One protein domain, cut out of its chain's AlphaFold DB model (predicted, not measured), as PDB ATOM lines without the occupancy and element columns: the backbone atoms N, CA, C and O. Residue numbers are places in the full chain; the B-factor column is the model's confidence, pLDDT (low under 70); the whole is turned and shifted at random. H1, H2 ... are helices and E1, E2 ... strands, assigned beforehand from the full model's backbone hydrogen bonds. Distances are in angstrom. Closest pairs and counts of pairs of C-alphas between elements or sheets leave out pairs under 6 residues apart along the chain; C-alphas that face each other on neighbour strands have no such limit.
ATOM      1  N   THR A   8     -15.465  -3.210 169.703       83.88
ATOM      2  CA  THR A   8     -14.101  -3.322 169.156       83.88
ATOM      3  C   THR A   8     -13.575  -4.744 169.306       83.88
ATOM      4  O   THR A   8     -13.648  -5.312 170.400       83.88
ATOM      5  N   PHE A   9     -13.000  -5.279 168.233       86.00
ATOM      6  CA  PHE A   9     -12.602  -6.681 168.104       86.00
ATOM      7  C   PHE A   9     -11.081  -6.879 168.154       86.00
ATOM      8  O   PHE A   9     -10.316  -5.983 167.793       86.00
ATOM      9  N   GLN A  10     -10.644  -8.064 168.585       84.88
ATOM     10  CA  GLN A  10      -9.249  -8.512 168.557       84.88
ATOM     11  C   GLN A  10      -9.164 -10.000 168.206       84.88
ATOM     12  O   GLN A  10     -10.003 -10.803 168.617       84.88
ATOM     13  N   CYS A  11      -8.115 -10.380 167.478       84.38
ATOM     14  CA  CYS A  11      -7.905 -11.757 167.039       84.38
ATOM     15  C   CYS A  11      -6.411 -12.098 166.896       84.38
ATOM     16  O   CYS A  11      -5.919 -12.561 165.863       84.38
ATOM     17  N   ASP A  12      -5.648 -11.821 167.951       84.75
ATOM     18  CA  ASP A  12      -4.186 -11.862 167.895       84.75
ATOM     19  C   ASP A  12      -3.635 -13.255 167.566       84.75
ATOM     20  O   ASP A  12      -2.614 -13.361 166.889       84.75
ATOM     21  N   ALA A  13      -4.308 -14.330 167.991       84.06
ATOM     22  CA  ALA A  13      -3.909 -15.702 167.677       84.06
ATOM     23  C   ALA A  13      -3.854 -15.946 166.157       84.06
ATOM     24  O   ALA A  13      -2.841 -16.415 165.632       84.06
ATOM     25  N   PHE A  14      -4.912 -15.556 165.444       84.62
ATOM     26  CA  PHE A  14      -5.005 -15.682 163.993       84.62
ATOM     27  C   PHE A  14      -4.090 -14.703 163.261       84.62
ATOM     28  O   PHE A  14      -3.376 -15.099 162.344       84.62
ATOM     29  N   ILE A  15      -4.047 -13.439 163.692       84.19
ATOM     30  CA  ILE A  15      -3.206 -12.403 163.074       84.19
ATOM     31  C   ILE A  15      -1.721 -12.793 163.158       84.19
ATOM     32  O   ILE A  15      -0.985 -12.664 162.175       84.19
ATOM     33  N   ASN A  16      -1.275 -13.321 164.302       85.75
ATOM     34  CA  ASN A  16       0.097 -13.797 164.474       85.75
ATOM     35  C   ASN A  16       0.382 -15.064 163.653       85.75
ATOM     36  O   ASN A  16       1.458 -15.156 163.055       85.75
ATOM     37  N   PHE A  17      -0.576 -15.993 163.551       86.94
ATOM     38  CA  PHE A  17      -0.481 -17.130 162.632       86.94
ATOM     39  C   PHE A  17      -0.347 -16.671 161.169       86.94
ATOM     40  O   PHE A  17       0.609 -17.067 160.503       86.94
ATOM     41  N   MET A  18      -1.214 -15.782 160.677       84.69
ATOM     42  CA  MET A  18      -1.180 -15.295 159.290       84.69
ATOM     43  C   MET A  18       0.124 -14.550 158.969       84.69
ATOM     44  O   MET A  18       0.706 -14.742 157.897       84.69
ATOM     45  N   LYS A  19       0.662 -13.765 159.915       84.19
ATOM     46  CA  LYS A  19       2.001 -13.159 159.790       84.19
ATOM     47  C   LYS A  19       3.107 -14.225 159.751       84.19
ATOM     48  O   LYS A  19       4.026 -14.121 158.938       84.19
ATOM     49  N   ALA A  20       3.035 -15.274 160.572       83.62
ATOM     50  CA  ALA A  20       3.996 -16.381 160.534       83.62
ATOM     51  C   ALA A  20       3.925 -17.181 159.216       83.62
ATOM     52  O   ALA A  20       4.968 -17.499 158.640       83.62
ATOM     53  N   TYR A  21       2.719 -17.440 158.705       83.88
ATOM     54  CA  TYR A  21       2.448 -18.059 157.405       83.88
ATOM     55  C   TYR A  21       3.107 -17.261 156.271       83.88
ATOM     56  O   TYR A  21       3.947 -17.793 155.542       83.88
ATOM     57  N   LYS A  22       2.819 -15.954 156.191       81.06
ATOM     58  CA  LYS A  22       3.373 -15.022 155.191       81.06
ATOM     59  C   LYS A  22       4.909 -15.012 155.193       81.06
ATOM     60  O   LYS A  22       5.529 -15.102 154.134       81.06
ATOM     61  N   ARG A  23       5.539 -15.024 156.375       82.25
ATOM     62  CA  ARG A  23       7.008 -15.136 156.514       82.25
ATOM     63  C   ARG A  23       7.574 -16.462 155.990       82.25
ATOM     64  O   ARG A  23       8.723 -16.481 155.556       82.25
ATOM     65  N   ASN A  24       6.824 -17.567 156.021       83.44
ATOM     66  CA  ASN A  24       7.300 -18.866 155.523       83.44
ATOM     67  C   ASN A  24       7.322 -18.961 153.984       83.44
ATOM     68  O   ASN A  24       8.154 -19.698 153.457       83.44
ATOM     69  N   LEU A  25       6.523 -18.161 153.264       78.38
ATOM     70  CA  LEU A  25       6.616 -18.022 151.797       78.38
ATOM     71  C   LEU A  25       7.985 -17.466 151.357       78.38
ATOM     72  O   LEU A  25       8.536 -17.850 150.324       78.38
ATOM     73  N   LYS A  26       8.570 -16.582 152.179       80.06
ATOM     74  CA  LYS A  26       9.882 -15.955 151.950       80.06
ATOM     75  C   LYS A  26      11.078 -16.845 152.346       80.06
ATOM     76  O   LYS A  26      12.219 -16.483 152.065       80.06
ATOM     77  N   LYS A  27      10.870 -18.003 152.993       81.12
ATOM     78  CA  LYS A  27      11.962 -18.880 153.468       81.12
ATOM     79  C   LYS A  27      12.340 -19.940 152.436       81.12
ATOM     80  O   LYS A  27      11.566 -20.850 152.176       81.12
ATOM     81  N   LYS A  28      13.595 -19.916 151.973       73.50
ATOM     82  CA  LYS A  28      14.151 -20.890 151.009       73.50
ATOM     83  C   LYS A  28      13.986 -22.368 151.410       73.50
ATOM     84  O   LYS A  28      13.805 -23.204 150.533       73.50
ATOM     85  N   ASN A  29      14.012 -22.667 152.713       75.44
ATOM     86  CA  ASN A  29      13.865 -24.017 153.273       75.44
ATOM     87  C   ASN A  29      12.640 -24.115 154.216       75.44
ATOM     88  O   ASN A  29      12.726 -24.720 155.284       75.44
ATOM     89  N   GLY A  30      11.528 -23.446 153.891       70.88
ATOM     90  CA  GLY A  30      10.265 -23.605 154.625       70.88
ATOM     91  C   GLY A  30       9.559 -24.939 154.319       70.88
ATOM     92  O   GLY A  30       9.892 -25.598 153.331       70.88
ATOM     93  N   PRO A  31       8.566 -25.355 155.129       75.62
ATOM     94  CA  PRO A  31       7.655 -26.429 154.737       75.62
ATOM     95  C   PRO A  31       6.801 -25.997 153.534       75.62
ATOM     96  O   PRO A  31       6.533 -24.809 153.356       75.62
ATOM     97  N   ARG A  32       6.369 -26.964 152.713       74.62
ATOM     98  CA  ARG A  32       5.509 -26.737 151.529       74.62
ATOM     99  C   ARG A  32       4.052 -27.166 151.703       74.62
ATOM    100  O   ARG A  32       3.190 -26.663 150.993       74.62
ATOM    101  N   ASN A  33       3.772 -28.045 152.663       79.12
ATOM    102  CA  ASN A  33       2.431 -28.184 153.222       79.12
ATOM    103  C   ASN A  33       2.278 -27.073 154.272       79.12
ATOM    104  O   ASN A  33       2.930 -27.123 155.318       79.12
ATOM    105  N   PHE A  34       1.484 -26.049 153.969       78.31
ATOM    106  CA  PHE A  34       1.321 -24.894 154.854       78.31
ATOM    107  C   PHE A  34       0.277 -25.130 155.959       78.31
ATOM    108  O   PHE A  34       0.382 -24.505 157.010       78.31
ATOM    109  N   ASP A  35      -0.634 -26.095 155.813       75.88
ATOM    110  CA  ASP A  35      -1.593 -26.480 156.865       75.88
ATOM    111  C   ASP A  35      -0.888 -27.029 158.117       75.88
ATOM    112  O   ASP A  35      -1.353 -26.876 159.249       75.88
ATOM    113  N   SER A  36       0.303 -27.613 157.941       78.88
ATOM    114  CA  SER A  36       1.188 -28.015 159.039       78.88
ATOM    115  C   SER A  36       1.645 -26.845 159.928       78.88
ATOM    116  O   SER A  36       2.030 -27.085 161.073       78.88
ATOM    117  N   LEU A  37       1.565 -25.598 159.442       83.88
ATOM    118  CA  LEU A  37       1.874 -24.376 160.193       83.88
ATOM    119  C   LEU A  37       0.696 -23.861 161.030       83.88
ATOM    120  O   LEU A  37       0.906 -22.980 161.866       83.88
ATOM    121  N   ILE A  38      -0.525 -24.353 160.801       85.19
ATOM    122  CA  ILE A  38      -1.702 -23.961 161.581       85.19
ATOM    123  C   ILE A  38      -1.524 -24.503 163.013       85.19
ATOM    124  O   ILE A  38      -1.338 -25.716 163.178       85.19
ATOM    125  N   PRO A  39      -1.551 -23.656 164.064       85.31
ATOM    126  CA  PRO A  39      -1.494 -24.113 165.454       85.31
ATOM    127  C   PRO A  39      -2.621 -25.107 165.748       85.31
ATOM    128  O   PRO A  39      -3.712 -24.957 165.215       85.31
ATOM    129  N   TYR A  40      -2.391 -26.117 166.591       85.69
ATOM    130  CA  TYR A  40      -3.367 -27.201 166.789       85.69
ATOM    131  C   TYR A  40      -4.740 -26.698 167.277       85.69
ATOM    132  O   TYR A  40      -5.754 -27.081 166.702       85.69
ATOM    133  N   TYR A  41      -4.757 -25.742 168.212       82.38
ATOM    134  CA  TYR A  41      -5.955 -25.043 168.702       82.38
ATOM    135  C   TYR A  41      -6.623 -24.119 167.654       82.38
ATOM    136  O   TYR A  41      -7.610 -23.458 167.956       82.38
ATOM    137  N   LEU A  42      -6.079 -24.057 166.430       85.75
ATOM    138  CA  LEU A  42      -6.610 -23.370 165.248       85.75
ATOM    139  C   LEU A  42      -6.817 -24.313 164.039       85.75
ATOM    140  O   LEU A  42      -7.080 -23.816 162.942       85.75
ATOM    141  N   LYS A  43      -6.726 -25.649 164.184       82.19
ATOM    142  CA  LYS A  43      -6.793 -26.591 163.039       82.19
ATOM    143  C   LYS A  43      -8.181 -27.012 162.565       82.19
ATOM    144  O   LYS A  43      -8.378 -27.075 161.357       82.19
ATOM    145  N   ASN A  44      -9.142 -27.269 163.452       75.50
ATOM    146  CA  ASN A  44     -10.507 -27.705 163.077       75.50
ATOM    147  C   ASN A  44     -11.348 -26.570 162.431       75.50
ATOM    148  O   ASN A  44     -12.574 -26.602 162.421       75.50
ATOM    149  N   PHE A  45     -10.670 -25.507 162.014       81.44
ATOM    150  CA  PHE A  45     -10.935 -24.140 162.438       81.44
ATOM    151  C   PHE A  45     -10.507 -23.225 161.276       81.44
ATOM    152  O   PHE A  45     -11.347 -22.802 160.496       81.44
ATOM    153  N   VAL A  46      -9.211 -22.923 161.125       85.38
ATOM    154  CA  VAL A  46      -8.700 -22.019 160.080       85.38
ATOM    155  C   VAL A  46      -8.654 -22.689 158.705       85.38
ATOM    156  O   VAL A  46      -8.104 -23.779 158.561       85.38
ATOM    157  N   MET A  47      -9.073 -21.955 157.668       86.00
ATOM    158  CA  MET A  47      -8.669 -22.208 156.278       86.00
ATOM    159  C   MET A  47      -7.755 -21.089 155.770       86.00
ATOM    160  O   MET A  47      -8.027 -19.907 155.985       86.00
ATOM    161  N   THR A  48      -6.706 -21.458 155.034       86.06
ATOM    162  CA  THR A  48      -5.857 -20.524 154.278       86.06
ATOM    163  C   THR A  48      -5.825 -20.898 152.808       86.06
ATOM    164  O   THR A  48      -5.417 -22.006 152.470       86.06
ATOM    165  N   LEU A  49      -6.189 -19.961 151.935       85.00
ATOM    166  CA  LEU A  49      -6.080 -20.099 150.486       85.00
ATOM    167  C   LEU A  49      -5.004 -19.145 149.962       85.00
ATOM    168  O   LEU A  49      -5.060 -17.939 150.208       85.00
ATOM    169  N   CYS A  50      -4.045 -19.674 149.203       85.62
ATOM    170  CA  CYS A  50      -3.117 -18.865 148.416       85.62
ATOM    171  C   CYS A  50      -3.599 -18.807 146.970       85.62
ATOM    172  O   CYS A  50      -3.808 -19.841 146.338       85.62
ATOM    173  N   ILE A  51      -3.791 -17.591 146.472       85.06
ATOM    174  CA  ILE A  51      -4.439 -17.288 145.197       85.06
ATOM    175  C   ILE A  51      -3.458 -16.452 144.374       85.06
ATOM    176  O   ILE A  51      -3.018 -15.406 144.845       85.06
ATOM    177  N   HIS A  52      -3.094 -16.904 143.174       86.62
ATOM    178  CA  HIS A  52      -2.058 -16.278 142.338       86.62
ATOM    179  C   HIS A  52      -2.566 -15.996 140.924       86.62
ATOM    180  O   HIS A  52      -3.290 -16.804 140.339       86.62
ATOM    181  N   GLU A  53      -2.196 -14.834 140.391       85.38
ATOM    182  CA  GLU A  53      -2.548 -14.412 139.039       85.38
ATOM    183  C   GLU A  53      -1.695 -15.158 138.004       85.38
ATOM    184  O   GLU A  53      -0.507 -14.891 137.836       85.38
ATOM    185  N   SER A  54      -2.334 -16.079 137.284       87.88
ATOM    186  CA  SER A  54      -1.718 -16.988 136.307       87.88
ATOM    187  C   SER A  54      -0.990 -16.309 135.142       87.88
ATOM    188  O   SER A  54      -0.190 -16.959 134.471       87.88
ATOM    189  N   SER A  55      -1.252 -15.022 134.895       85.06
ATOM    190  CA  SER A  55      -0.555 -14.207 133.889       85.06
ATOM    191  C   SER A  55       0.689 -13.461 134.405       85.06
ATOM    192  O   SER A  55       1.351 -12.781 133.618       85.06
ATOM    193  N   LYS A  56       1.030 -13.578 135.696       82.81
ATOM    194  CA  LYS A  56       2.192 -12.933 136.341       82.81
ATOM    195  C   LYS A  56       3.200 -13.992 136.817       82.81
ATOM    196  O   LYS A  56       2.845 -15.140 137.069       82.81
ATOM    197  N   ASP A  57       4.461 -13.601 136.994       82.19
ATOM    198  CA  ASP A  57       5.486 -14.480 137.573       82.19
ATOM    199  C   ASP A  57       5.248 -14.775 139.070       82.19
ATOM    200  O   ASP A  57       4.501 -14.086 139.773       82.19
ATOM    201  N   VAL A  58       5.904 -15.824 139.576       76.12
ATOM    202  CA  VAL A  58       5.876 -16.224 140.991       76.12
ATOM    203  C   VAL A  58       7.072 -15.618 141.729       76.12
ATOM    204  O   VAL A  58       8.215 -16.012 141.508       76.12
ATOM    205  N   GLU A  59       6.808 -14.681 142.642       73.12
ATOM    206  CA  GLU A  59       7.853 -13.916 143.345       73.12
ATOM    207  C   GLU A  59       8.329 -14.546 144.671       73.12
ATOM    208  O   GLU A  59       9.405 -14.201 145.166       73.12
ATOM    209  N   PHE A  60       7.573 -15.476 145.270       74.81
ATOM    210  CA  PHE A  60       7.966 -16.115 146.533       74.81
ATOM    211  C   PHE A  60       8.739 -17.422 146.316       74.81
ATOM    212  O   PHE A  60       8.391 -18.264 145.493       74.81
ATOM    213  N   ILE A  61       9.780 -17.619 147.128       77.38
ATOM    214  CA  ILE A  61      10.747 -18.722 146.995       77.38
ATOM    215  C   ILE A  61      10.136 -20.081 147.396       77.38
ATOM    216  O   ILE A  61      10.564 -21.127 146.906       77.38
ATOM    217  N   ASN A  62       9.153 -20.081 148.300       79.75
ATOM    218  CA  ASN A  62       8.551 -21.291 148.856       79.75
ATOM    219  C   ASN A  62       7.019 -21.219 148.809       79.75
ATOM    220  O   ASN A  62       6.370 -20.945 149.817       79.75
ATOM    221  N   MET A  63       6.453 -21.454 147.624       78.38
ATOM    222  CA  MET A  63       5.001 -21.528 147.434       78.38
ATOM    223  C   MET A  63       4.386 -22.757 148.130       78.38
ATOM    224  O   MET A  63       5.043 -23.804 148.203       78.38
ATOM    225  N   PRO A  64       3.121 -22.671 148.584       79.69
ATOM    226  CA  PRO A  64       2.325 -23.844 148.928       79.69
ATOM    227  C   PRO A  64       2.086 -24.714 147.690       79.69
ATOM    228  O   PRO A  64       2.099 -24.221 146.562       79.69
ATOM    229  N   ILE A  65       1.840 -26.006 147.905       77.19
ATOM    230  CA  ILE A  65       1.495 -26.944 146.824       77.19
ATOM    231  C   ILE A  65       0.090 -26.638 146.283       77.19
ATOM    232  O   ILE A  65      -0.120 -26.583 145.075       77.19
ATOM    233  N   ASP A  66      -0.848 -26.365 147.187       80.31
ATOM    234  CA  ASP A  66      -2.291 -26.308 146.930       80.31
ATOM    235  C   ASP A  66      -2.768 -24.889 146.548       80.31
ATOM    236  O   ASP A  66      -3.809 -24.398 146.986       80.31
ATOM    237  N   MET A  67      -1.957 -24.191 145.748       84.62
ATOM    238  CA  MET A  67      -2.220 -22.821 145.301       84.62
ATOM    239  C   MET A  67      -3.305 -22.767 144.215       84.62
ATOM    240  O   MET A  67      -3.244 -23.476 143.210       84.62
ATOM    241  N   ILE A  68      -4.257 -21.846 144.369       86.06
ATOM    242  CA  ILE A  68      -5.311 -21.578 143.386       86.06
ATOM    243  C   ILE A  68      -4.790 -20.580 142.345       86.06
ATOM    244  O   ILE A  68      -4.572 -19.406 142.647       86.06
ATOM    245  N   LEU A  69      -4.631 -21.028 141.100       88.31
ATOM    246  CA  LEU A  69      -4.375 -20.140 139.964       88.31
ATOM    247  C   LEU A  69      -5.680 -19.486 139.489       88.31
ATOM    248  O   LEU A  69      -6.681 -20.166 139.253       88.31
ATOM    249  N   VAL A  70      -5.653 -18.163 139.330       87.12
ATOM    250  CA  VAL A  70      -6.771 -17.339 138.843       87.12
ATOM    251  C   VAL A  70      -6.330 -16.464 137.670       87.12
ATOM    252  O   VAL A  70      -5.140 -16.337 137.394       87.12
ATOM    253  N   ASN A  71      -7.291 -15.875 136.964       88.88
ATOM    254  CA  ASN A  71      -7.047 -14.866 135.933       88.88
ATOM    255  C   ASN A  71      -8.042 -13.715 136.153       88.88
ATOM    256  O   ASN A  71      -9.061 -13.597 135.466       88.88
ATOM    257  N   MET A  72      -7.780 -12.934 137.203       84.88
ATOM    258  CA  MET A  72      -8.611 -11.805 137.633       84.88
ATOM    259  C   MET A  72      -8.578 -10.663 136.614       84.88
ATOM    260  O   MET A  72      -9.526  -9.890 136.537       84.88
ATOM    261  N   ILE A  73      -7.517 -10.574 135.810       80.69
ATOM    262  CA  ILE A  73      -7.352  -9.521 134.801       80.69
ATOM    263  C   ILE A  73      -8.293  -9.740 133.600       80.69
ATOM    264  O   ILE A  73      -8.804  -8.768 133.048       80.69
ATOM    265  N   GLN A  74      -8.551 -10.990 133.189       87.25
ATOM    266  CA  GLN A  74      -9.404 -11.289 132.023       87.25
ATOM    267  C   GLN A  74     -10.833 -11.726 132.376       87.25
ATOM    268  O   GLN A  74     -11.737 -11.504 131.573       87.25
ATOM    269  N   ASP A  75     -11.062 -12.354 133.536       90.06
ATOM    270  CA  ASP A  75     -12.387 -12.863 133.934       90.06
ATOM    271  C   ASP A  75     -12.644 -12.719 135.456       90.06
ATOM    272  O   ASP A  75     -12.861 -13.714 136.163       90.06
ATOM    273  N   PRO A  76     -12.605 -11.486 136.007       88.06
ATOM    274  CA  PRO A  76     -12.736 -11.255 137.447       88.06
ATOM    275  C   PRO A  76     -14.062 -11.785 137.999       88.06
ATOM    276  O   PRO A  76     -14.084 -12.410 139.056       88.06
ATOM    277  N   SER A  77     -15.163 -11.616 137.260       90.25
ATOM    278  CA  SER A  77     -16.504 -12.062 137.658       90.25
ATOM    279  C   SER A  77     -16.565 -13.560 137.975       90.25
ATOM    280  O   SER A  77     -17.160 -13.957 138.980       90.25
ATOM    281  N   LYS A  78     -15.920 -14.404 137.160       92.25
ATOM    282  CA  LYS A  78     -15.831 -15.851 137.395       92.25
ATOM    283  C   LYS A  78     -14.998 -16.180 138.627       92.25
ATOM    284  O   LYS A  78     -15.439 -16.977 139.456       92.25
ATOM    285  N   TYR A  79     -13.803 -15.605 138.756       89.25
ATOM    286  CA  TYR A  79     -12.893 -15.964 139.848       89.25
ATOM    287  C   TYR A  79     -13.355 -15.405 141.199       89.25
ATOM    288  O   TYR A  79     -13.326 -16.142 142.183       89.25
ATOM    289  N   LEU A  80     -13.914 -14.191 141.248       89.44
ATOM    290  CA  LEU A  80     -14.624 -13.685 142.429       89.44
ATOM    291  C   LEU A  80     -15.828 -14.575 142.782       89.44
ATOM    292  O   LEU A  80     -16.020 -14.896 143.952       89.44
ATOM    293  N   GLY A  81     -16.582 -15.068 141.791       90.44
ATOM    294  CA  GLY A  81     -17.653 -16.050 142.004       90.44
ATOM    295  C   GLY A  81     -17.173 -17.381 142.606       90.44
ATOM    296  O   GLY A  81     -17.862 -17.963 143.447       90.44
ATOM    297  N   ILE A  82     -15.974 -17.845 142.236       90.00
ATOM    298  CA  ILE A  82     -15.332 -19.025 142.841       90.00
ATOM    299  C   ILE A  82     -14.927 -18.733 144.293       90.00
ATOM    300  O   ILE A  82     -15.274 -19.518 145.177       90.00
ATOM    301  N   LEU A  83     -14.260 -17.603 144.564       89.00
ATOM    302  CA  LEU A  83     -13.861 -17.222 145.926       89.00
ATOM    303  C   LEU A  83     -15.078 -17.061 146.843       89.00
ATOM    304  O   LEU A  83     -15.105 -17.647 147.924       89.00
ATOM    305  N   LYS A  84     -16.126 -16.371 146.380       90.88
ATOM    306  CA  LYS A  84     -17.419 -16.250 147.066       90.88
ATOM    307  C   LYS A  84     -17.992 -17.617 147.440       90.88
ATOM    308  O   LYS A  84     -18.360 -17.826 148.593       90.88
ATOM    309  N   LYS A  85     -18.021 -18.568 146.498       90.38
ATOM    310  CA  LYS A  85     -18.530 -19.923 146.756       90.38
ATOM    311  C   LYS A  85     -17.679 -20.678 147.783       90.38
ATOM    312  O   LYS A  85     -18.247 -21.370 148.620       90.38
ATOM    313  N   LEU A  86     -16.351 -20.539 147.751       88.88
ATOM    314  CA  LEU A  86     -15.459 -21.145 148.749       88.88
ATOM    315  C   LEU A  86     -15.697 -20.556 150.150       88.88
ATOM    316  O   LEU A  86     -15.824 -21.313 151.108       88.88
ATOM    317  N   ILE A  87     -15.841 -19.231 150.261       86.88
ATOM    318  CA  ILE A  87     -16.170 -18.537 151.519       86.88
ATOM    319  C   ILE A  87     -17.539 -18.993 152.049       86.88
ATOM    320  O   ILE A  87     -17.659 -19.352 153.219       86.88
ATOM    321  N   GLN A  88     -18.566 -19.039 151.196       89.94
ATOM    322  CA  GLN A  88     -19.911 -19.468 151.593       89.94
ATOM    323  C   GLN A  88     -19.951 -20.940 152.028       89.94
ATOM    324  O   GLN A  88     -20.587 -21.244 153.031       89.94
ATOM    325  N   VAL A  89     -19.253 -21.844 151.327       88.06
ATOM    326  CA  VAL A  89     -19.161 -23.264 151.719       88.06
ATOM    327  C   VAL A  89     -18.403 -23.433 153.037       88.06
ATOM    328  O   VAL A  89     -18.818 -24.241 153.859       88.06
ATOM    329  N   TYR A  90     -17.332 -22.669 153.270       85.56
ATOM    330  CA  TYR A  90     -16.559 -22.773 154.511       85.56
ATOM    331  C   TYR A  90     -17.265 -22.169 155.731       85.56
ATOM    332  O   TYR A  90     -17.037 -22.601 156.855       85.56
ATOM    333  N   THR A  91     -18.109 -21.156 155.515       86.56
ATOM    334  CA  THR A  91     -18.766 -20.392 156.590       86.56
ATOM    335  C   THR A  91     -20.264 -20.666 156.725       86.56
ATOM    336  O   THR A  91     -20.982 -19.862 157.317       86.56
ATOM    337  N   ASN A  92     -20.763 -21.750 156.118       85.44
ATOM    338  CA  ASN A  92     -22.192 -22.087 156.027       85.44
ATOM    339  C   ASN A  92     -23.083 -20.911 155.546       85.44
ATOM    340  O   ASN A  92     -24.258 -20.808 155.890       85.44
ATOM    341  N   GLY A  93     -22.519 -20.003 154.739       84.81
ATOM    342  CA  GLY A  93     -23.168 -18.785 154.240       84.81
ATOM    343  C   GLY A  93     -23.190 -17.588 155.204       84.81
ATOM    344  O   GLY A  93     -23.733 -16.542 154.844       84.81
ATOM    345  N   PHE A  94     -22.605 -17.688 156.401       83.06
ATOM    346  CA  PHE A  94     -22.583 -16.596 157.380       83.06
ATOM    347  C   PHE A  94     -21.685 -15.426 156.939       83.06
ATOM    348  O   PHE A  94     -22.052 -14.256 157.118       83.06
ATOM    349  N   ILE A  95     -20.550 -15.724 156.290       83.75
ATOM    350  CA  ILE A  95     -19.833 -14.762 155.443       83.75
ATOM    351  C   ILE A  95     -20.284 -15.001 153.995       83.75
ATOM    352  O   ILE A  95     -20.103 -16.076 153.428       83.75
ATOM    353  N   ASN A  96     -20.900 -13.987 153.386       80.38
ATOM    354  CA  ASN A  96     -21.543 -14.128 152.077       80.38
ATOM    355  C   ASN A  96     -20.635 -13.835 150.875       80.38
ATOM    356  O   ASN A  96     -21.014 -14.153 149.743       80.38
ATOM    357  N   ASP A  97     -19.507 -13.158 151.081       84.88
ATOM    358  CA  ASP A  97     -18.608 -12.677 150.028       84.88
ATOM    359  C   ASP A  97     -17.296 -12.124 150.623       84.88
ATOM    360  O   ASP A  97     -17.157 -12.041 151.843       84.88
ATOM    361  N   LEU A  98     -16.366 -11.699 149.764       82.44
ATOM    362  CA  LEU A  98     -15.291 -10.762 150.134       82.44
ATOM    363  C   LEU A  98     -15.854  -9.345 150.372       82.44
ATOM    364  O   LEU A  98     -16.880  -8.992 149.788       82.44
ATOM    365  N   ASP A  99     -15.167  -8.503 151.157       82.50
ATOM    366  CA  ASP A  99     -15.504  -7.072 151.218       82.50
ATOM    367  C   ASP A  99     -15.146  -6.360 149.906       82.50
ATOM    368  O   ASP A  99     -14.156  -6.706 149.255       82.50
ATOM    369  N   GLU A 100     -15.936  -5.353 149.520       80.81
ATOM    370  CA  GLU A 100     -15.795  -4.694 148.213       80.81
ATOM    371  C   GLU A 100     -14.394  -4.098 148.001       80.81
ATOM    372  O   GLU A 100     -13.830  -4.269 146.928       80.81
ATOM    373  N   GLY A 101     -13.752  -3.537 149.034       77.44
ATOM    374  CA  GLY A 101     -12.375  -3.032 148.925       77.44
ATOM    375  C   GLY A 101     -11.325  -4.127 148.665       77.44
ATOM    376  O   GLY A 101     -10.320  -3.886 147.991       77.44
ATOM    377  N   THR A 102     -11.556  -5.356 149.140       81.00
ATOM    378  CA  THR A 102     -10.720  -6.518 148.794       81.00
ATOM    379  C   THR A 102     -11.034  -7.030 147.385       81.00
ATOM    380  O   THR A 102     -10.109  -7.425 146.676       81.00
ATOM    381  N   LYS A 103     -12.296  -6.974 146.928       84.75
ATOM    382  CA  LYS A 103     -12.656  -7.284 145.529       84.75
ATOM    383  C   LYS A 103     -12.016  -6.298 144.552       84.75
ATOM    384  O   LYS A 103     -11.389  -6.735 143.594       84.75
ATOM    385  N   GLU A 104     -12.119  -4.996 144.819       81.81
ATOM    386  CA  GLU A 104     -11.447  -3.922 144.073       81.81
ATOM    387  C   GLU A 104      -9.939  -4.194 143.975       81.81
ATOM    388  O   GLU A 104      -9.388  -4.221 142.878       81.81
ATOM    389  N   SER A 105      -9.298  -4.527 145.103       79.62
ATOM    390  CA  SER A 105      -7.867  -4.876 145.157       79.62
ATOM    391  C   SER A 105      -7.494  -6.135 144.353       79.62
ATOM    392  O   SER A 105      -6.341  -6.281 143.956       79.62
ATOM    393  N   CYS A 106      -8.436  -7.055 144.114       79.38
ATOM    394  CA  CYS A 106      -8.222  -8.238 143.269       79.38
ATOM    395  C   CYS A 106      -8.416  -7.951 141.770       79.38
ATOM    396  O   CYS A 106      -7.954  -8.739 140.952       79.38
ATOM    397  N   MET A 107      -9.105  -6.864 141.411       79.81
ATOM    398  CA  MET A 107      -9.358  -6.450 140.021       79.81
ATOM    399  C   MET A 107      -8.328  -5.433 139.497       79.81
ATOM    400  O   MET A 107      -8.401  -5.026 138.338       79.81
ATOM    401  N   ASP A 108      -7.372  -5.016 140.332       82.50
ATOM    402  CA  ASP A 108      -6.278  -4.129 139.937       82.50
ATOM    403  C   ASP A 108      -5.349  -4.817 138.904       82.50
ATOM    404  O   ASP A 108      -4.985  -5.981 139.097       82.50
ATOM    405  N   PRO A 109      -4.917  -4.145 137.818       78.56
ATOM    406  CA  PRO A 109      -3.982  -4.717 136.843       78.56
ATOM    407  C   PRO A 109      -2.621  -5.156 137.411       78.56
ATOM    408  O   PRO A 109      -1.943  -5.974 136.784       78.56
ATOM    409  N   GLU A 110      -2.204  -4.647 138.573       82.94
ATOM    410  CA  GLU A 110      -1.030  -5.111 139.324       82.94
ATOM    411  C   GLU A 110      -1.349  -6.109 140.444       82.94
ATOM    412  O   GLU A 110      -0.461  -6.470 141.224       82.94
ATOM    413  N   PHE A 111      -2.565  -6.665 140.466       79.25
ATOM    414  CA  PHE A 111      -2.841  -7.877 141.223       79.25
ATOM    415  C   PHE A 111      -1.892  -9.011 140.796       79.25
ATOM    416  O   PHE A 111      -1.660  -9.272 139.612       79.25
ATOM    417  N   ARG A 112      -1.319  -9.680 141.802       80.50
ATOM    418  CA  ARG A 112      -0.366 -10.793 141.653       80.50
ATOM    419  C   ARG A 112      -0.704 -11.944 142.587       80.50
ATOM    420  O   ARG A 112      -0.633 -13.102 142.187       80.50
ATOM    421  N   PHE A 113      -1.039 -11.637 143.841       82.38
ATOM    422  CA  PHE A 113      -1.188 -12.641 144.886       82.38
ATOM    423  C   PHE A 113      -2.115 -12.184 146.018       82.38
ATOM    424  O   PHE A 113      -2.019 -11.049 146.484       82.38
ATOM    425  N   LEU A 114      -2.945 -13.100 146.515       84.38
ATOM    426  CA  LEU A 114      -3.758 -12.952 147.721       84.38
ATOM    427  C   LEU A 114      -3.525 -14.157 148.645       84.38
ATOM    428  O   LEU A 114      -3.586 -15.308 148.215       84.38
ATOM    429  N   ILE A 115      -3.312 -13.886 149.934       85.00
ATOM    430  CA  ILE A 115      -3.423 -14.887 151.001       85.00
ATOM    431  C   ILE A 115      -4.758 -14.639 151.703       85.00
ATOM    432  O   ILE A 115      -4.871 -13.718 152.512       85.00
ATOM    433  N   LEU A 116      -5.768 -15.447 151.392       85.44
ATOM    434  CA  LEU A 116      -7.070 -15.392 152.048       85.44
ATOM    435  C   LEU A 116      -7.080 -16.380 153.218       85.44
ATOM    436  O   LEU A 116      -7.277 -17.579 153.031       85.44
ATOM    437  N   GLY A 117      -6.858 -15.873 154.428       86.31
ATOM    438  CA  GLY A 117      -7.176 -16.610 155.648       86.31
ATOM    439  C   GLY A 117      -8.632 -16.362 156.038       86.31
ATOM    440  O   GLY A 117      -9.032 -15.203 156.143       86.31
ATOM    441  N   ILE A 118      -9.407 -17.419 156.282       86.19
ATOM    442  CA  ILE A 118     -10.789 -17.321 156.772       86.19
ATOM    443  C   ILE A 118     -10.845 -17.677 158.258       86.19
ATOM    444  O   ILE A 118     -10.220 -18.637 158.710       86.19
ATOM    445  N   PHE A 119     -11.629 -16.896 159.001       86.94
ATOM    446  CA  PHE A 119     -11.871 -17.060 160.428       86.94
ATOM    447  C   PHE A 119     -13.426 -17.044 160.620       86.94
ATOM    448  O   PHE A 119     -14.068 -16.033 160.363       86.94
TER     449      PHE A 119
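This is residues 8 to 119 of the 276 residues of an uncharacterized protein of Araneus ventricosus (UniProt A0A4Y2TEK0). A small sheet of three strands, E3, E2 and E4, has helix H2 running along one face, while H1 and H3 only graze the sheet and two long loops run far from its middle. E1, at the start of the printed part, is the element farthest from the mean of the C-alphas, at 21.7 A. The printed part has 112 residues, with three named helices and four named strands in the order E1 H1 E2 E3 H2 H3 E4; the sheet is mixed, and the class is mixed, helices and strands. The whole is compact, with a radius of gyration of the C-alphas of 14.4 A and spans of 38 by 36 by 25 A.

Find C-alpha 8 at (-14.101, -3.322, 169.156), where E1, residues 8 to 10, begins. H1, residues 12 to 25, then runs 20.3 A. E2, residues 47 to 53, spans 19.9 A, and E3 is residues 68 to 70. At C-alpha 76, (-12.736, -11.255, 137.447), H2 begins and runs 20.9 A to residue 90. H3 is residues 100 to 107; E4, residues 113 to 118, runs 16.0 A to C-alpha 118 at (-10.789, -17.321, 156.772).

Look first at E2 and E4, antiparallel, with N 49 and O 116 2.8 A apart. E3 is parallel to E2, with N 68 and O 50 2.8 A apart. H2 is on one face, making two layers, helix over sheet, at a height of 9.5 A. H2 and H3 only just touch, with 3 pairs of C-alphas within 8 A, the closest Pro 76 and Met 107 at 6.4 A. In H1, H2 and H3 every O i to N i+4 pair is within hydrogen-bond range.

The printed part has no cut. The links H1 to E2 and E2 to E3 are long. No printed residue is under 70 in pLDDT.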